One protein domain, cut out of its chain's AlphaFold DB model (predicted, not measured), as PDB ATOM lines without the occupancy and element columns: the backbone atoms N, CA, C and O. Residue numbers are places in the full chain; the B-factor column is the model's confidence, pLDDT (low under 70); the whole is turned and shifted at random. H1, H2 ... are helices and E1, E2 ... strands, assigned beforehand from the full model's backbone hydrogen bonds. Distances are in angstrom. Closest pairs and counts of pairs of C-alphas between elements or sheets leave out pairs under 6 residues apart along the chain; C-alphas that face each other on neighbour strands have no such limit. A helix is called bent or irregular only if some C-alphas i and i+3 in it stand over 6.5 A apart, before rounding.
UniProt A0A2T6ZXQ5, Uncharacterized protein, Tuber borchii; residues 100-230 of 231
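This is residues 100 to 230 of the 231 residues of an uncharacterized protein of Tuber borchii (UniProt A0A2T6ZXQ5). What would one see first? H1 runs through the middle, with H4, H5 and H6 packed round it at steep crossings and a small two-stranded sheet, E1 with E2, along another side. H3 packs at the far end of H1, H2 packs on H4, and H7, H8 and H9 lie on the outskirts. What makes up the whole? The printed part has 131 residues, in the order H1 H2 H3 H4 E1 H5 H6 H7 H8 E2 H9, and is mostly helix, with E1 and E2 antiparallel. It is compact, with a radius of gyration of the C-alphas of 14.0 A, and rounded, spanning 41 by 32 by 28 A.

Where are the strands? E1 is residues 171 to 173, 6.8 A long, beginning at C-alpha 171 (27.128, 40.793, -29.941), and E2 is residues 218 to 220, 6.5 A. Where are the longer helices? H1 is residues 100 to 116, 24.1 A, from C-alpha 100 (28.617, 28.730, -23.988) to C-alpha 116 (21.204, 31.318, -46.752). H4 is residues 147 to 163, 25.3 A, and H6 is residues 186 to 200, 20.8 A. H2 is residues 126 to 135, 14.5 A, and H5 is residues 174 to 183, 15.4 A. Where are the shorter ones? H3 is residues 137 to 142, H7 residues 204 to 209, H8 residues 212 to 215, and H9 residues 224 to 228, ending at C-alpha 228 (11.152, 34.440, -38.888). H5 is irregular, with C-alphas 179 and 182 7.1 A apart, and so is H7, with C-alphas 205 and 208 7.5 A apart.

How do backbone N and O atoms pair? E1 and E2 are antiparallel neighbours, their directions at 154 degrees; N 172 and O 219, at 2.8 A, and N 219 and O 172, at 2.9 A, are within hydrogen-bond range. Every O i to N i+4 pair is within range in H1, H2, H3, H6 and H9, against 12 of 13 in H4, 3 of 6 in H5 and 0 of 2 in H7, which has 2 of 3 O i to N i+3 pairs; H8 is too short for an O i to N i+4 pair. What stands by H1? Its closest C-alphas to the sheet are Val 103 to Val 172, 6.5 A, and Val 106 to Arg 220, 6.7 A. With residues 104 to 111 alone it touches H6, closest C-alphas Val 111 and Ala 195 at 6.4 A, a steep tilt of 50 degrees, the same way. Opposite ways it touches H4, with Pro 101 and Val 161 closest at 5.5 A and a steep tilt of 53 degrees, and H5, with Val 100 and Ile 180 closest at 5.8 A and a steep tilt of 54 degrees. How do H2 and H3 sit? H2 touches H4 at a shallow tilt of 17 degrees, opposite ways, closest C-alphas Ile 130 and Ile 155, 6.4 A. H3 touches H4, about perpendicular at 74 degrees, closest C-alphas Gly 137 and Ile 151, 6.7 A; it only just touches H1, with 3 pairs of C-alphas within 8 A, Ala 115 and Lys 139 closest at 5.4 A. And round H6? H5 and H6 form a helical hairpin, a shallow tilt of 10 degrees, closest C-alphas Leu 181 and Arg 189, 5.6 A. H4 and H6 touch, about perpendicular at 82 degrees, closest C-alphas Phe 154 and Val 191, 6.4 A. H7 only just touches H6, with 3 pairs of C-alphas within 8 A, Glu 193 and Pro 204 closest at 6.6 A.

How large is it, and is it cut? The two C-alphas farthest apart, of Ala 124 and Asn 209, are 41.3 A apart; the printed part has no cut and no long link. Which helices touch no other? H8 and H9 touch no helix; H8 is close to but not clearly touching H5, with the C-alphas of Gly 174 and Lys 215 closest at 6.4 A, and H9 is only just apart from H1, at 8.5 A. Where is confidence low? The mean pLDDT of the printed part is 79.9, and residues 117 to 127, 163 to 170 and 222 to 230 are under 70.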
ATOM      1  N   VAL A 100      28.421  29.590 -22.809       89.75
ATOM      2  CA  VAL A 100      28.617  28.730 -23.988       89.75
ATOM      3  C   VAL A 100      27.386  28.710 -24.907       89.75
ATOM      4  O   VAL A 100      27.546  29.082 -26.074       89.75
ATOM      5  N   PRO A 101      26.166  28.361 -24.445       86.81
ATOM      6  CA  PRO A 101      24.999  28.291 -25.328       86.81
ATOM      7  C   PRO A 101      24.642  29.656 -25.930       86.81
ATOM      8  O   PRO A 101      24.269  29.738 -27.101       86.81
ATOM      9  N   LEU A 102      24.838  30.749 -25.185       86.25
ATOM     10  CA  LEU A 102      24.556  32.102 -25.667       86.25
ATOM     11  C   LEU A 102      25.473  32.498 -26.828       86.25
ATOM     12  O   LEU A 102      25.007  32.987 -27.857       86.25
ATOM     13  N   VAL A 103      26.782  32.290 -26.674       87.38
ATOM     14  CA  VAL A 103      27.760  32.608 -27.724       87.38
ATOM     15  C   VAL A 103      27.582  31.667 -28.917       87.38
ATOM     16  O   VAL A 103      27.569  32.137 -30.059       87.38
ATOM     17  N   ALA A 104      27.362  30.372 -28.666       88.06
ATOM     18  CA  ALA A 104      27.098  29.387 -29.708       88.06
ATOM     19  C   ALA A 104      25.879  29.772 -30.557       88.06
ATOM     20  O   ALA A 104      25.961  29.746 -31.785       88.06
ATOM     21  N   ALA A 105      24.786  30.230 -29.938       86.06
ATOM     22  CA  ALA A 105      23.576  30.631 -30.653       86.06
ATOM     23  C   ALA A 105      23.840  31.762 -31.651       86.06
ATOM     24  O   ALA A 105      23.390  31.703 -32.797       86.06
ATOM     25  N   VAL A 106      24.600  32.785 -31.252       85.06
ATOM     26  CA  VAL A 106      24.934  33.913 -32.136       85.06
ATOM     27  C   VAL A 106      25.815  33.466 -33.300       85.06
ATOM     28  O   VAL A 106      25.561  33.847 -34.447       85.06
ATOM     29  N   VAL A 107      26.825  32.638 -33.024       87.88
ATOM     30  CA  VAL A 107      27.732  32.098 -34.045       87.88
ATOM     31  C   VAL A 107      26.958  31.252 -35.048       87.88
ATOM     32  O   VAL A 107      27.018  31.508 -36.251       87.88
ATOM     33  N   MET A 108      26.164  30.297 -34.566       87.75
ATOM     34  CA  MET A 108      25.390  29.410 -35.426       87.75
ATOM     35  C   MET A 108      24.391  30.197 -36.277       87.75
ATOM     36  O   MET A 108      24.365  30.012 -37.496       87.75
ATOM     37  N   LYS A 109      23.637  31.142 -35.691       85.00
ATOM     38  CA  LYS A 109      22.732  32.041 -36.438       85.00
ATOM     39  C   LYS A 109      23.456  32.787 -37.556       85.00
ATOM     40  O   LYS A 109      22.913  32.930 -38.652       85.00
ATOM     41  N   SER A 110      24.675  33.243 -37.295       84.19
ATOM     42  CA  SER A 110      25.487  33.969 -38.272       84.19
ATOM     43  C   SER A 110      25.940  33.071 -39.422       84.19
ATOM     44  O   SER A 110      25.852  33.481 -40.579       84.19
ATOM     45  N   VAL A 111      26.339  31.828 -39.129       85.75
ATOM     46  CA  VAL A 111      26.653  30.819 -40.154       85.75
ATOM     47  C   VAL A 111      25.424  30.514 -41.004       85.75
ATOM     48  O   VAL A 111      25.516  30.545 -42.225       85.75
ATOM     49  N   TYR A 112      24.259  30.292 -40.391       83.88
ATOM     50  CA  TYR A 112      23.020  30.057 -41.137       83.88
ATOM     51  C   TYR A 112      22.670  31.234 -42.057       83.88
ATOM     52  O   TYR A 112      22.336  31.026 -43.222       83.88
ATOM     53  N   LYS A 113      22.796  32.475 -41.571       82.00
ATOM     54  CA  LYS A 113      22.579  33.679 -42.388       82.00
ATOM     55  C   LYS A 113      23.537  33.751 -43.571       82.00
ATOM     56  O   LYS A 113      23.092  34.023 -44.687       82.00
ATOM     57  N   LYS A 114      24.824  33.480 -43.334       82.75
ATOM     58  CA  LYS A 114      25.845  33.418 -44.385       82.75
ATOM     59  C   LYS A 114      25.518  32.321 -45.406       82.75
ATOM     60  O   LYS A 114      25.570  32.588 -46.599       82.75
ATOM     61  N   ALA A 115      25.090  31.140 -44.953       82.62
ATOM     62  CA  ALA A 115      24.665  30.041 -45.820       82.62
ATOM     63  C   ALA A 115      23.461  30.432 -46.672       82.62
ATOM     64  O   ALA A 115      23.408  30.162 -47.864       82.62
ATOM     65  N   ALA A 116      22.455  31.060 -46.071       77.69
ATOM     66  CA  ALA A 116      21.204  31.318 -46.752       77.69
ATOM     67  C   ALA A 116      21.411  32.208 -47.997       77.69
ATOM     68  O   ALA A 116      20.842  31.896 -49.044       77.69
ATOM     69  N   ASN A 117      22.271  33.238 -47.956       68.94
ATOM     70  CA  ASN A 117      22.348  34.280 -49.001       68.94
ATOM     71  C   ASN A 117      20.957  34.882 -49.333       68.94
ATOM     72  O   ASN A 117      20.678  35.207 -50.485       68.94
ATOM     73  N   ILE A 118      20.042  34.977 -48.357       54.66
ATOM     74  CA  ILE A 118      18.632  35.346 -48.594       54.66
ATOM     75  C   ILE A 118      18.362  36.801 -48.172       54.66
ATOM     76  O   ILE A 118      18.484  37.112 -46.983       54.66
ATOM     77  N   PRO A 119      17.898  37.672 -49.091       44.25
ATOM     78  CA  PRO A 119      17.058  38.816 -48.764       44.25
ATOM     79  C   PRO A 119      15.671  38.309 -48.345       44.25
ATOM     80  O   PRO A 119      15.025  37.561 -49.070       44.25
ATOM     81  N   SER A 120      15.261  38.707 -47.145       42.06
ATOM     82  CA  SER A 120      13.988  38.424 -46.473       42.06
ATOM     83  C   SER A 120      12.784  38.100 -47.376       42.06
ATOM     84  O   SER A 120      12.324  38.967 -48.119       42.06
ATOM     85  N   ARG A 121      12.207  36.899 -47.208       36.16
ATOM     86  CA  ARG A 121      10.750  36.679 -47.167       36.16
ATOM     87  C   ARG A 121      10.384  35.245 -46.767       36.16
ATOM     88  O   ARG A 121      11.060  34.296 -47.149       36.16
ATOM     89  N   GLU A 122       9.251  35.190 -46.067       38.78
ATOM     90  CA  GLU A 122       8.481  34.050 -45.548       38.78
ATOM     91  C   GLU A 122       8.919  33.493 -44.194       38.78
ATOM     92  O   GLU A 122      10.094  33.540 -43.850       38.78
ATOM     93  N   SER A 123       7.898  33.115 -43.417       40.41
ATOM     94  CA  SER A 123       7.929  32.805 -41.991       40.41
ATOM     95  C   SER A 123       7.515  31.372 -41.725       40.41
ATOM     96  O   SER A 123       6.403  30.972 -42.090       40.41
ATOM     97  N   ALA A 124       8.352  30.632 -41.011       48.91
ATOM     98  CA  ALA A 124       8.088  29.246 -40.731       48.91
ATOM     99  C   ALA A 124       8.737  28.806 -39.420       48.91
ATOM    100  O   ALA A 124       9.796  29.271 -38.986       48.91
ATOM    101  N   GLY A 125       8.038  27.880 -38.766       54.72
ATOM    102  CA  GLY A 125       8.436  27.321 -37.481       54.72
ATOM    103  C   GLY A 125       9.780  26.590 -37.532       54.72
ATOM    104  O   GLY A 125      10.318  26.284 -38.599       54.72
ATOM    105  N   GLN A 126      10.308  26.275 -36.350       55.00
ATOM    106  CA  GLN A 126      11.610  25.634 -36.118       55.00
ATOM    107  C   GLN A 126      11.846  24.372 -36.982       55.00
ATOM    108  O   GLN A 126      12.920  24.229 -37.570       55.00
ATOM    109  N   ASP A 127      10.820  23.538 -37.185       58.62
ATOM    110  CA  ASP A 127      10.869  22.349 -38.057       58.62
ATOM    111  C   ASP A 127      11.127  22.670 -39.534       58.62
ATOM    112  O   ASP A 127      11.737  21.893 -40.275       58.62
ATOM    113  N   THR A 128      10.685  23.840 -39.979       70.00
ATOM    114  CA  THR A 128      10.884  24.299 -41.355       70.00
ATOM    115  C   THR A 128      12.306  24.816 -41.548       70.00
ATOM    116  O   THR A 128      12.892  24.615 -42.613       70.00
ATOM    117  N   ARG A 129      12.919  25.382 -40.497       73.31
ATOM    118  CA  ARG A 129      14.323  25.824 -40.517       73.31
ATOM    119  C   ARG A 129      15.282  24.648 -40.634       73.31
ATOM    120  O   ARG A 129      16.162  24.688 -41.484       73.31
ATOM    121  N   ILE A 130      15.069  23.570 -39.880       79.69
ATOM    122  CA  ILE A 130      15.876  22.342 -39.990       79.69
ATOM    123  C   ILE A 130      15.821  21.781 -41.418       79.69
ATOM    124  O   ILE A 130      16.858  21.486 -42.016       79.69
ATOM    125  N   LYS A 131      14.619  21.687 -42.005       80.88
ATOM    126  CA  LYS A 131      14.441  21.242 -43.399       80.88
ATOM    127  C   LYS A 131      15.170  22.158 -44.387       80.88
ATOM    128  O   LYS A 131      15.825  21.666 -45.305       80.88
ATOM    129  N   LYS A 132      15.112  23.475 -44.171       81.75
ATOM    130  CA  LYS A 132      15.807  24.477 -44.989       81.75
ATOM    131  C   LYS A 132      17.328  24.390 -44.854       81.75
ATOM    132  O   LYS A 132      18.040  24.502 -45.841       81.75
ATOM    133  N   MET A 133      17.853  24.121 -43.664       82.50
ATOM    134  CA  MET A 133      19.289  23.900 -43.471       82.50
ATOM    135  C   MET A 133      19.770  22.653 -44.216       82.50
ATOM    136  O   MET A 133      20.818  22.702 -44.855       82.50
ATOM    137  N   ARG A 134      18.972  21.573 -44.220       84.50
ATOM    138  CA  ARG A 134      19.268  20.375 -45.024       84.50
ATOM    139  C   ARG A 134      19.284  20.680 -46.524       84.50
ATOM    140  O   ARG A 134      20.185  20.218 -47.215       84.50
ATOM    141  N   SER A 135      18.342  21.482 -47.032       84.44
ATOM    142  CA  SER A 135      18.328  21.859 -48.456       84.44
ATOM    143  C   SER A 135      19.473  22.804 -48.846       84.44
ATOM    144  O   SER A 135      19.934  22.785 -49.986       84.44
ATOM    145  N   LEU A 136      19.996  23.579 -47.891       84.94
ATOM    146  CA  LEU A 136      21.175  24.431 -48.059       84.94
ATOM    147  C   LEU A 136      22.508  23.677 -47.915       84.94
ATOM    148  O   LEU A 136      23.552  24.325 -47.910       84.94
ATOM    149  N   GLY A 137      22.505  22.342 -47.819       83.69
ATOM    150  CA  GLY A 137      23.696  21.539 -47.519       83.69
ATOM    151  C   GLY A 137      24.933  21.884 -48.359       83.69
ATOM    152  O   GLY A 137      26.009  22.056 -47.797       83.69
ATOM    153  N   HIS A 138      24.779  22.106 -49.669       84.50
ATOM    154  CA  HIS A 138      25.881  22.521 -50.553       84.50
ATOM    155  C   HIS A 138      26.555  23.833 -50.107       84.50
ATOM    156  O   HIS A 138      27.775  23.927 -50.088       84.50
ATOM    157  N   LYS A 139      25.789  24.819 -49.630       84.25
ATOM    158  CA  LYS A 139      26.346  26.090 -49.141       84.25
ATOM    159  C   LYS A 139      27.052  25.939 -47.799       84.25
ATOM    160  O   LYS A 139      27.987  26.673 -47.503       84.25
ATOM    161  N   PHE A 140      26.611  24.992 -46.970       83.31
ATOM    162  CA  PHE A 140      27.354  24.625 -45.765       83.31
ATOM    163  C   PHE A 140      28.686  23.950 -46.121       83.31
ATOM    164  O   PHE A 140      29.687  24.234 -45.466       83.31
ATOM    165  N   GLN A 141      28.733  23.142 -47.187       84.62
ATOM    166  CA  GLN A 141      29.989  22.577 -47.699       84.62
ATOM    167  C   GLN A 141      30.946  23.675 -48.175       84.62
ATOM    168  O   GLN A 141      32.107  23.656 -47.778       84.62
ATOM    169  N   ASP A 142      30.449  24.681 -48.904       82.81
ATOM    170  CA  ASP A 142      31.245  25.842 -49.344       82.81
ATOM    171  C   ASP A 142      31.824  26.651 -48.167       82.81
ATOM    172  O   ASP A 142      32.855  27.311 -48.283       82.81
ATOM    173  N   MET A 143      31.174  26.588 -47.004       79.94
ATOM    174  CA  MET A 143      31.634  27.197 -45.753       79.94
ATOM    175  C   MET A 143      32.567  26.290 -44.934       79.94
ATOM    176  O   MET A 143      32.934  26.645 -43.812       79.94
ATOM    177  N   GLY A 144      32.942  25.129 -45.467       79.75
ATOM    178  CA  GLY A 144      33.870  24.192 -44.849       79.75
ATOM    179  C   GLY A 144      33.218  23.062 -44.055       79.75
ATOM    180  O   GLY A 144      33.960  22.257 -43.495       79.75
ATOM    181  N   CYS A 145      31.879  22.947 -44.000       80.75
ATOM    182  CA  CYS A 145      31.173  21.774 -43.453       80.75
ATOM    183  C   CYS A 145      31.249  20.595 -44.427       80.75
ATOM    184  O   CYS A 145      30.288  20.260 -45.114       80.75
ATOM    185  N   GLU A 146      32.425  19.979 -44.501       82.38
ATOM    186  CA  GLU A 146      32.703  18.854 -45.392       82.38
ATOM    187  C   GLU A 146      31.871  17.620 -45.023       82.38
ATOM    188  O   GLU A 146      32.053  17.017 -43.962       82.38
ATOM    189  N   GLY A 147      30.993  17.217 -45.939       83.06
ATOM    190  CA  GLY A 147      30.199  16.003 -45.812       83.06
ATOM    191  C   GLY A 147      28.877  16.191 -45.068       83.06
ATOM    192  O   GLY A 147      28.668  17.119 -44.286       83.06
ATOM    193  N   GLN A 148      27.954  15.268 -45.334       83.31
ATOM    194  CA  GLN A 148      26.602  15.316 -44.779       83.31
ATOM    195  C   GLN A 148      26.585  15.127 -43.256       83.31
ATOM    196  O   GLN A 148      25.707  15.662 -42.587       83.31
ATOM    197  N   GLU A 149      27.563  14.407 -42.707       85.56
ATOM    198  CA  GLU A 149      27.710  14.177 -41.269       85.56
ATOM    199  C   GLU A 149      27.943  15.486 -40.507       85.56
ATOM    200  O   GLU A 149      27.148  15.815 -39.634       85.56
ATOM    201  N   LYS A 150      28.922  16.310 -40.913       83.19
ATOM    202  CA  LYS A 150      29.190  17.617 -40.280       83.19
ATOM    203  C   LYS A 150      28.000  18.580 -40.400       83.19
ATOM    204  O   LYS A 150      27.731  19.366 -39.493       83.19
ATOM    205  N   ILE A 151      27.255  18.511 -41.506       85.31
ATOM    206  CA  ILE A 151      26.025  19.298 -41.698       85.31
ATOM    207  C   ILE A 151      24.929  18.832 -40.737       85.31
ATOM    208  O   ILE A 151      24.279  19.659 -40.099       85.31
ATOM    209  N   ASN A 152      24.724  17.521 -40.610       86.06
ATOM    210  CA  ASN A 152      23.766  16.968 -39.656       86.06
ATOM    211  C   ASN A 152      24.177  17.303 -38.218       86.06
ATOM    212  O   ASN A 152      23.318  17.679 -37.425       86.06
ATOM    213  N   GLU A 153      25.476  17.269 -37.909       85.94
ATOM    214  CA  GLU A 153      25.987  17.659 -36.600       85.94
ATOM    215  C   GLU A 153      25.627  19.104 -36.259       85.94
ATOM    216  O   GLU A 153      25.121  19.356 -35.164       85.94
ATOM    217  N   PHE A 154      25.835  20.026 -37.206       86.19
ATOM    218  CA  PHE A 154      25.449  21.431 -37.078       86.19
ATOM    219  C   PHE A 154      23.939  21.589 -36.866       86.19
ATOM    220  O   PHE A 154      23.509  22.361 -36.013       86.19
ATOM    221  N   ILE A 155      23.121  20.865 -37.634       85.88
ATOM    222  CA  ILE A 155      21.654  20.950 -37.579       85.88
ATOM    223  C   ILE A 155      21.097  20.413 -36.258       85.88
ATOM    224  O   ILE A 155      20.207  21.025 -35.677       85.88
ATOM    225  N   GLU A 156      21.600  19.282 -35.774       85.94
ATOM    226  CA  GLU A 156      21.189  18.731 -34.480       85.94
ATOM    227  C   GLU A 156      21.530  19.695 -33.343       85.94
ATOM    228  O   GLU A 156      20.705  19.974 -32.477       85.94
ATOM    229  N   MET A 157      22.731  20.266 -33.394       84.69
ATOM    230  CA  MET A 157      23.207  21.183 -32.372       84.69
ATOM    231  C   MET A 157      22.489  22.536 -32.422       84.69
ATOM    232  O   MET A 157      22.312  23.180 -31.390       84.69
ATOM    233  N   TRP A 158      22.015  22.944 -33.603       83.19
ATOM    234  CA  TRP A 158      21.198  24.141 -33.782       83.19
ATOM    235  C   TRP A 158      19.931  24.069 -32.931       83.19
ATOM    236  O   TRP A 158      19.621  25.032 -32.238       83.19
ATOM    237  N   SER A 159      19.221  22.938 -32.939       78.88
ATOM    238  CA  SER A 159      18.007  22.775 -32.130       78.88
ATOM    239  C   SER A 159      18.301  22.962 -30.643       78.88
ATOM    240  O   SER A 159      17.672  23.796 -29.999       78.88
ATOM    241  N   THR A 160      19.330  22.283 -30.131       79.69
ATOM    242  CA  THR A 160      19.729  22.360 -28.718       79.69
ATOM    243  C   THR A 160      20.133  23.775 -28.301       79.69
ATOM    244  O   THR A 160      19.712  24.268 -27.258       79.69
ATOM    245  N   VAL A 161      20.940  24.451 -29.118       78.88
ATOM    246  CA  VAL A 161      21.486  25.778 -28.802       78.88
ATOM    247  C   VAL A 161      20.424  26.873 -28.902       78.88
ATOM    248  O   VAL A 161      20.428  27.815 -28.111       78.88
ATOM    249  N   ILE A 162      19.516  26.776 -29.876       74.62
ATOM    250  CA  ILE A 162      18.462  27.773 -30.074       74.62
ATOM    251  C   ILE A 162      17.364  27.647 -29.012       74.62
ATOM    252  O   ILE A 162      16.850  28.677 -28.582       74.62
ATOM    253  N   GLU A 163      17.060  26.436 -28.538       68.88
ATOM    254  CA  GLU A 163      16.131  26.206 -27.418       68.88
ATOM    255  C   GLU A 163      16.658  26.757 -26.088       68.88
ATOM    256  O   GLU A 163      15.893  27.280 -25.284       68.88
ATOM    257  N   GLN A 164      17.974  26.700 -25.867       64.75
ATOM    258  CA  GLN A 164      18.620  27.199 -24.647       64.75
ATOM    259  C   GLN A 164      18.841  28.721 -24.641       64.75
ATOM    260  O   GLN A 164      19.477  29.263 -23.732       64.75
ATOM    261  N   ARG A 165      18.345  29.447 -25.651       63.31
ATOM    262  CA  ARG A 165      18.548  30.892 -25.742       63.31
ATOM    263  C   ARG A 165      17.706  31.643 -24.707       63.31
ATOM    264  O   ARG A 165      16.487  31.685 -24.806       63.31
ATOM    265  N   ASN A 166      18.388  32.415 -23.863       54.25
ATOM    266  CA  ASN A 166      17.851  33.652 -23.293       54.25
ATOM    267  C   ASN A 166      18.395  34.861 -24.082       54.25
ATOM    268  O   ASN A 166      19.506  34.816 -24.609       54.25
ATOM    269  N   ASP A 167      17.623  35.944 -24.185       53.03
ATOM    270  CA  ASP A 167      17.843  37.121 -25.057       53.03
ATOM    271  C   ASP A 167      19.140  37.945 -24.838       53.03
ATOM    272  O   ASP A 167      19.303  39.020 -25.411       53.03
ATOM    273  N   ALA A 168      20.097  37.460 -24.046       53.03
ATOM    274  CA  ALA A 168      21.131  38.282 -23.416       53.03
ATOM    275  C   ALA A 168      22.391  38.567 -24.261       53.03
ATOM    276  O   ALA A 168      23.020  39.613 -24.095       53.03
ATOM    277  N   ALA A 169      22.812  37.685 -25.174       60.25
ATOM    278  CA  ALA A 169      23.985  37.975 -26.005       60.25
ATOM    279  C   ALA A 169      23.561  38.784 -27.234       60.25
ATOM    280  O   ALA A 169      22.975  38.224 -28.148       60.25
ATOM    281  N   HIS A 170      23.855  40.088 -27.286       68.19
ATOM    282  CA  HIS A 170      23.544  40.921 -28.460       68.19
ATOM    283  C   HIS A 170      24.665  40.946 -29.510       68.19
ATOM    284  O   HIS A 170      24.393  41.206 -30.681       68.19
ATOM    285  N   LYS A 171      25.918  40.679 -29.107       79.56
ATOM    286  CA  LYS A 171      27.128  40.793 -29.941       79.56
ATOM    287  C   LYS A 171      28.227  39.814 -29.523       79.56
ATOM    288  O   LYS A 171      28.614  39.782 -28.347       79.56
ATOM    289  N   VAL A 172      28.789  39.104 -30.496       85.62
ATOM    290  CA  VAL A 172      29.906  38.167 -30.340       85.62
ATOM    291  C   VAL A 172      31.068  38.568 -31.254       85.62
ATOM    292  O   VAL A 172      30.887  38.722 -32.460       85.62
ATOM    293  N   THR A 173      32.250  38.739 -30.664       89.88
ATOM    294  CA  THR A 173      33.544  38.901 -31.353       89.88
ATOM    295  C   THR A 173      34.271  37.561 -31.410       89.88
ATOM    296  O   THR A 173      33.897  36.628 -30.694       89.88
ATOM    297  N   GLY A 174      35.342  37.476 -32.205       88.62
ATOM    298  CA  GLY A 174      36.171  36.273 -32.251       88.62
ATOM    299  C   GLY A 174      36.745  35.898 -30.877       88.62
ATOM    300  O   GLY A 174      36.655  34.739 -30.483       88.62
ATOM    301  N   ASP A 175      37.200  36.877 -30.086       91.69
ATOM    302  CA  ASP A 175      37.723  36.637 -28.730       91.69
ATOM    303  C   ASP A 175      36.709  35.940 -27.821       91.69
ATOM    304  O   ASP A 175      37.047  34.985 -27.128       91.69
ATOM    305  N   LYS A 176      35.437  36.360 -27.871       90.56
ATOM    306  CA  LYS A 176      34.373  35.740 -27.071       90.56
ATOM    307  C   LYS A 176      34.103  34.295 -27.482       90.56
ATOM    308  O   LYS A 176      33.665  33.517 -26.643       90.56
ATOM    309  N   VAL A 177      34.316  33.948 -28.755       91.69
ATOM    310  CA  VAL A 177      34.213  32.558 -29.220       91.69
ATOM    311  C   VAL A 177      35.395  31.755 -28.692       91.69
ATOM    312  O   VAL A 177      35.186  30.706 -28.097       91.69
ATOM    313  N   LEU A 178      36.622  32.262 -28.832       94.00
ATOM    314  CA  LEU A 178      37.818  31.571 -28.340       94.00
ATOM    315  C   LEU A 178      37.808  31.361 -26.829       94.00
ATOM    316  O   LEU A 178      38.239  30.312 -26.360       94.00
ATOM    317  N   GLU A 179      37.274  32.323 -26.081       93.19
ATOM    318  CA  GLU A 179      37.115  32.242 -24.630       93.19
ATOM    319  C   GLU A 179      36.231  31.056 -24.208       93.19
ATOM    320  O   GLU A 179      36.515  30.418 -23.197       93.19
ATOM    321  N   ILE A 180      35.194  30.715 -24.988       93.38
ATOM    322  CA  ILE A 180      34.275  29.618 -24.650       93.38
ATOM    323  C   ILE A 180      34.714  28.250 -25.186       93.38
ATOM    324  O   ILE A 180      34.260  27.232 -24.661       93.38
ATOM    325  N   LEU A 181      35.579  28.186 -26.208       94.25
ATOM    326  CA  LEU A 181      35.979  26.917 -26.841       94.25
ATOM    327  C   LEU A 181      36.516  25.870 -25.844       94.25
ATOM    328  O   LEU A 181      36.097  24.711 -25.946       94.25
ATOM    329  N   PRO A 182      37.371  26.219 -24.856       95.00
ATOM    330  CA  PRO A 182      37.865  25.255 -23.868       95.00
ATOM    331  C   PRO A 182      36.761  24.644 -22.997       95.00
ATOM    332  O   PRO A 182      36.917  23.524 -22.516       95.00
ATOM    333  N   TYR A 183      35.647  25.358 -22.825       93.50
ATOM    334  CA  TYR A 183      34.506  24.957 -21.995       93.50
ATOM    335  C   TYR A 183      33.412  24.237 -22.789       93.50
ATOM    336  O   TYR A 183      32.460  23.725 -22.210       93.50
ATOM    337  N   CYS A 184      33.543  24.183 -24.114       91.62
ATOM    338  CA  CYS A 184      32.640  23.430 -24.967       91.62
ATOM    339  C   CYS A 184      32.964  21.934 -24.912       91.62
ATOM    340  O   CYS A 184      34.138  21.543 -24.960       91.62
ATOM    341  N   GLU A 185      31.916  21.110 -24.910       92.62
ATOM    342  CA  GLU A 185      32.023  19.684 -25.222       92.62
ATOM    343  C   GLU A 185      32.653  19.482 -26.608       92.62
ATOM    344  O   GLU A 185      32.527  20.332 -27.491       92.62
ATOM    345  N   GLU A 186      33.317  18.346 -26.824       92.44
ATOM    346  CA  GLU A 186      34.133  18.093 -28.021       92.44
ATOM    347  C   GLU A 186      33.367  18.316 -29.336       92.44
ATOM    348  O   GLU A 186      33.887  18.914 -30.280       92.44
ATOM    349  N   ARG A 187      32.105  17.879 -29.392       90.06
ATOM    350  CA  ARG A 187      31.240  18.059 -30.564       90.06
ATOM    351  C   ARG A 187      30.909  19.536 -30.814       90.06
ATOM    352  O   ARG A 187      31.104  20.021 -31.926       90.06
ATOM    353  N   MET A 188      30.491  20.264 -29.777       90.25
ATOM    354  CA  MET A 188      30.223  21.707 -29.843       90.25
ATOM    355  C   MET A 188      31.461  22.491 -30.254       90.25
ATOM    356  O   MET A 188      31.397  23.341 -31.140       90.25
ATOM    357  N   ARG A 189      32.606  22.164 -29.651       94.06
ATOM    358  CA  ARG A 189      33.890  22.785 -29.957       94.06
ATOM    359  C   ARG A 189      34.220  22.654 -31.439       94.06
ATOM    360  O   ARG A 189      34.473  23.668 -32.076       94.06
ATOM    361  N   ARG A 190      34.143  21.443 -32.005       92.31
ATOM    362  CA  ARG A 190      34.420  21.204 -33.432       92.31
ATOM    363  C   ARG A 190      33.550  22.063 -34.344       92.31
ATOM    364  O   ARG A 190      34.063  22.713 -35.256       92.31
ATOM    365  N   VAL A 191      32.247  22.107 -34.077       90.75
ATOM    366  CA  VAL A 191      31.322  22.909 -34.881       90.75
ATOM    367  C   VAL A 191      31.599  24.407 -34.724       90.75
ATOM    368  O   VAL A 191      31.586  25.135 -35.717       90.75
ATOM    369  N   LEU A 192      31.896  24.889 -33.513       92.75
ATOM    370  CA  LEU A 192      32.222  26.298 -33.281       92.75
ATOM    371  C   LEU A 192      33.563  26.703 -33.894       92.75
ATOM    372  O   LEU A 192      33.657  27.796 -34.443       92.75
ATOM    373  N   GLU A 193      34.579  25.844 -33.870       94.19
ATOM    374  CA  GLU A 193      35.857  26.086 -34.547       94.19
ATOM    375  C   GLU A 193      35.681  26.176 -36.067       94.19
ATOM    376  O   GLU A 193      36.274  27.037 -36.720       94.19
ATOM    377  N   GLN A 194      34.841  25.317 -36.644       91.88
ATOM    378  CA  GLN A 194      34.511  25.358 -38.067       91.88
ATOM    379  C   GLN A 194      33.706  26.611 -38.427       91.88
ATOM    380  O   GLN A 194      34.032  27.311 -39.388       91.88
ATOM    381  N   ALA A 195      32.698  26.941 -37.620       90.31
ATOM    382  CA  ALA A 195      31.931  28.170 -37.755       90.31
ATOM    383  C   ALA A 195      32.832  29.407 -37.652       90.31
ATOM    384  O   ALA A 195      32.702  30.334 -38.448       90.31
ATOM    385  N   PHE A 196      33.788  29.400 -36.722       93.75
ATOM    386  CA  PHE A 196      34.768  30.463 -36.546       93.75
ATOM    387  C   PHE A 196      35.613  30.660 -37.807       93.75
ATOM    388  O   PHE A 196      35.704  31.778 -38.314       93.75
ATOM    389  N   ARG A 197      36.153  29.571 -38.374       93.75
ATOM    390  CA  ARG A 197      36.898  29.618 -39.642       93.75
ATOM    391  C   ARG A 197      36.058  30.183 -40.777       93.75
ATOM    392  O   ARG A 197      36.549  31.014 -41.530       93.75
ATOM    393  N   SER A 198      34.794  29.780 -40.879       89.12
ATOM    394  CA  SER A 198      33.890  30.300 -41.908       89.12
ATOM    395  C   SER A 198      33.606  31.792 -41.729       89.12
ATOM    396  O   SER A 198      33.596  32.543 -42.703       89.12
ATOM    397  N   LEU A 199      33.367  32.251 -40.502       88.88
ATOM    398  CA  LEU A 199      32.937  33.622 -40.230       88.88
ATOM    399  C   LEU A 199      34.086  34.636 -40.235       88.88
ATOM    400  O   LEU A 199      33.897  35.740 -40.745       88.88
ATOM    401  N   TRP A 200      35.252  34.279 -39.698       91.75
ATOM    402  CA  TRP A 200      36.420  35.165 -39.599       91.75
ATOM    403  C   TRP A 200      37.532  34.846 -40.606       91.75
ATOM    404  O   TRP A 200      38.503  35.600 -40.697       91.75
ATOM    405  N   GLU A 201      37.381  33.779 -41.397       92.56
ATOM    406  CA  GLU A 201      38.329  33.382 -42.450       92.56
ATOM    407  C   GLU A 201      39.751  33.204 -41.894       92.56
ATOM    408  O   GLU A 201      40.736  33.679 -42.466       92.56
ATOM    409  N   VAL A 202      39.836  32.596 -40.707       93.06
ATOM    410  CA  VAL A 202      41.080  32.307 -39.988       93.06
ATOM    411  C   VAL A 202      40.875  31.165 -38.991       93.06
ATOM    412  O   VAL A 202      39.779  30.982 -38.460       93.06
ATOM    413  N   SER A 203      41.921  30.378 -38.738       93.50
ATOM    414  CA  SER A 203      41.898  29.346 -37.699       93.50
ATOM    415  C   SER A 203      41.880  29.971 -36.296       93.50
ATOM    416  O   SER A 203      42.574  30.966 -36.072       93.50
ATOM    417  N   PRO A 204      41.180  29.367 -35.317       94.06
ATOM    418  CA  PRO A 204      41.310  29.721 -33.902       94.06
ATOM    419  C   PRO A 204      42.763  29.814 -33.410       94.06
ATOM    420  O   PRO A 204      43.098  30.715 -32.646       94.06
ATOM    421  N   SER A 205      43.638  28.922 -33.891       94.12
ATOM    422  CA  SER A 205      45.069  28.897 -33.548       94.12
ATOM    423  C   SER A 205      45.834  30.134 -34.017       94.12
ATOM    424  O   SER A 205      46.796  30.545 -33.373       94.12
ATOM    425  N   ASP A 206      45.401  30.732 -35.126       95.19
ATOM    426  CA  ASP A 206      46.115  31.825 -35.788       95.19
ATOM    427  C   ASP A 206      45.571  33.193 -35.360       95.19
ATOM    428  O   ASP A 206      46.147  34.227 -35.700       95.19
ATOM    429  N   TRP A 207      44.489  33.208 -34.572       94.62
ATOM    430  CA  TRP A 207      43.813  34.414 -34.099       94.62
ATOM    431  C   TRP A 207      44.720  35.467 -33.444       94.62
ATOM    432  O   TRP A 207      44.524  36.657 -33.716       94.62
ATOM    433  N   PRO A 208      45.743  35.111 -32.636       94.06
ATOM    434  CA  PRO A 208      46.638  36.111 -32.054       94.06
ATOM    435  C   PRO A 208      47.301  37.014 -33.103       94.06
ATOM    436  O   PRO A 208      47.463  38.209 -32.849       94.06
ATOM    437  N   ASN A 209      47.581  36.471 -34.294       94.06
ATOM    438  CA  ASN A 209      48.314  37.120 -35.385       94.06
ATOM    439  C   ASN A 209      47.410  37.850 -36.394       94.06
ATOM    440  O   ASN A 209      47.879  38.338 -37.420       94.06
ATOM    441  N   VAL A 210      46.104  37.895 -36.136       93.19
ATOM    442  CA  VAL A 210      45.114  38.495 -37.032       93.19
ATOM    443  C   VAL A 210      45.146  40.022 -36.958       93.19
ATOM    444  O   VAL A 210      45.406  40.595 -35.896       93.19
ATOM    445  N   THR A 211      44.857  40.683 -38.084       92.44
ATOM    446  CA  THR A 211      44.811  42.149 -38.164       92.44
ATOM    447  C   THR A 211      43.691  42.730 -37.288       92.44
ATOM    448  O   THR A 211      42.681  42.053 -37.060       92.44
ATOM    449  N   PRO A 212      43.824  43.978 -36.804       89.75
ATOM    450  CA  PRO A 212      42.790  44.618 -35.989       89.75
ATOM    451  C   PRO A 212      41.410  44.623 -36.657       89.75
ATOM    452  O   PRO A 212      40.425  44.279 -36.019       89.75
ATOM    453  N   GLU A 213      41.337  44.865 -37.969       87.25
ATOM    454  CA  GLU A 213      40.071  44.927 -38.712       87.25
ATOM    455  C   GLU A 213      39.309  43.598 -38.673       87.25
ATOM    456  O   GLU A 213      38.080  43.566 -38.600       87.25
ATOM    457  N   LYS A 214      40.034  42.473 -38.710       86.00
ATOM    458  CA  LYS A 214      39.435  41.146 -38.558       86.00
ATOM    459  C   LYS A 214      39.053  40.857 -37.099       86.00
ATOM    460  O   LYS A 214      38.048  40.178 -36.887       86.00
ATOM    461  N   LYS A 215      39.798  41.370 -36.110       87.00
ATOM    462  CA  LYS A 215      39.464  41.241 -34.676       87.00
ATOM    463  C   LYS A 215      38.219  42.042 -34.291       87.00
ATOM    464  O   LYS A 215      37.379  41.537 -33.549       87.00
ATOM    465  N   ASP A 216      38.046  43.213 -34.897       86.44
ATOM    466  CA  ASP A 216      36.905  44.111 -34.693       86.44
ATOM    467  C   ASP A 216      35.616  43.622 -35.380       86.44
ATOM    468  O   ASP A 216      34.543  44.208 -35.215       86.44
ATOM    469  N   ARG A 217      35.681  42.527 -36.152       87.88
ATOM    470  CA  ARG A 217      34.501  41.925 -36.780       87.88
ATOM    471  C   ARG A 217      33.581  41.323 -35.715       87.88
ATOM    472  O   ARG A 217      33.895  40.308 -35.092       87.88
ATOM    473  N   GLU A 218      32.401  41.923 -35.571       86.69
ATOM    474  CA  GLU A 218      31.348  41.483 -34.654       86.69
ATOM    475  C   GLU A 218      30.177  40.833 -35.393       86.69
ATOM    476  O   GLU A 218      29.721  41.317 -36.432       86.69
ATOM    477  N   PHE A 219      29.597  39.804 -34.782       82.00
ATOM    478  CA  PHE A 219      28.324  39.234 -35.203       82.00
ATOM    479  C   PHE A 219      27.255  39.517 -34.159       82.00
ATOM    480  O   PHE A 219      27.439  39.277 -32.965       82.00
ATOM    481  N   ARG A 220      26.128  40.070 -34.607       76.88
ATOM    482  CA  ARG A 220      25.007  40.401 -33.732       76.88
ATOM    483  C   ARG A 220      24.041  39.239 -33.649       76.88
ATOM    484  O   ARG A 220      23.772  38.574 -34.646       76.88
ATOM    485  N   ASN A 221      23.495  39.036 -32.458       70.25
ATOM    486  CA  ASN A 221      22.331  38.184 -32.322       70.25
ATOM    487  C   ASN A 221      21.188  38.832 -33.081       70.25
ATOM    488  O   ASN A 221      20.940  40.031 -32.955       70.25
ATOM    489  N   CYS A 222      20.520  38.021 -33.878       65.94
ATOM    490  CA  CYS A 222      19.349  38.453 -34.599       65.94
ATOM    491  C   CYS A 222      18.123  37.977 -33.836       65.94
ATOM    492  O   CYS A 222      18.071  36.821 -33.394       65.94
ATOM    493  N   THR A 223      17.177  38.892 -33.667       59.97
ATOM    494  CA  THR A 223      15.882  38.629 -33.035       59.97
ATOM    495  C   THR A 223      15.182  37.465 -33.730       59.97
ATOM    496  O   THR A 223      15.429  37.207 -34.912       59.97
ATOM    497  N   ASP A 224      14.301  36.751 -33.023       57.47
ATOM    498  CA  ASP A 224      13.504  35.701 -33.671       57.47
ATOM    499  C   ASP A 224      12.701  36.260 -34.827       57.47
ATOM    500  O   ASP A 224      12.690  35.643 -35.876       57.47
ATOM    501  N   TRP A 225      12.201  37.486 -34.713       56.25
ATOM    502  CA  TRP A 225      11.596  38.223 -35.816       56.25
ATOM    503  C   TRP A 225      12.506  38.360 -37.051       56.25
ATOM    504  O   TRP A 225      12.072  38.176 -38.186       56.25
ATOM    505  N   GLU A 226      13.794  38.660 -36.866       54.50
ATOM    506  CA  GLU A 226      14.765  38.698 -37.966       54.50
ATOM    507  C   GLU A 226      15.111  37.312 -38.514       54.50
ATOM    508  O   GLU A 226      15.705  37.252 -39.583       54.50
ATOM    509  N   LEU A 227      14.795  36.223 -37.809       54.78
ATOM    510  CA  LEU A 227      14.951  34.843 -38.283       54.78
ATOM    511  C   LEU A 227      13.654  34.280 -38.882       54.78
ATOM    512  O   LEU A 227      13.711  33.532 -39.848       54.78
ATOM    513  N   GLU A 228      12.499  34.682 -38.364       53.62
ATOM    514  CA  GLU A 228      11.152  34.440 -38.888       53.62
ATOM    515  C   GLU A 228      10.942  35.171 -40.210       53.62
ATOM    516  O   GLU A 228      10.221  34.703 -41.070       53.62
ATOM    517  N   LYS A 229      11.625  36.294 -40.431       49.25
ATOM    518  CA  LYS A 229      11.689  36.952 -41.742       49.25
ATOM    519  C   LYS A 229      12.563  36.229 -42.773       49.25
ATOM    520  O   LYS A 229      12.629  36.688 -43.919       49.25
ATOM    521  N   LEU A 230      13.292  35.187 -42.360       47.16
ATOM    522  CA  LEU A 230      14.279  34.462 -43.171       47.16
ATOM    523  C   LEU A 230      13.841  33.046 -43.549       47.16
ATOM    524  O   LEU A 230      14.623  32.331 -44.189       47.16
TER     525      LEU A 230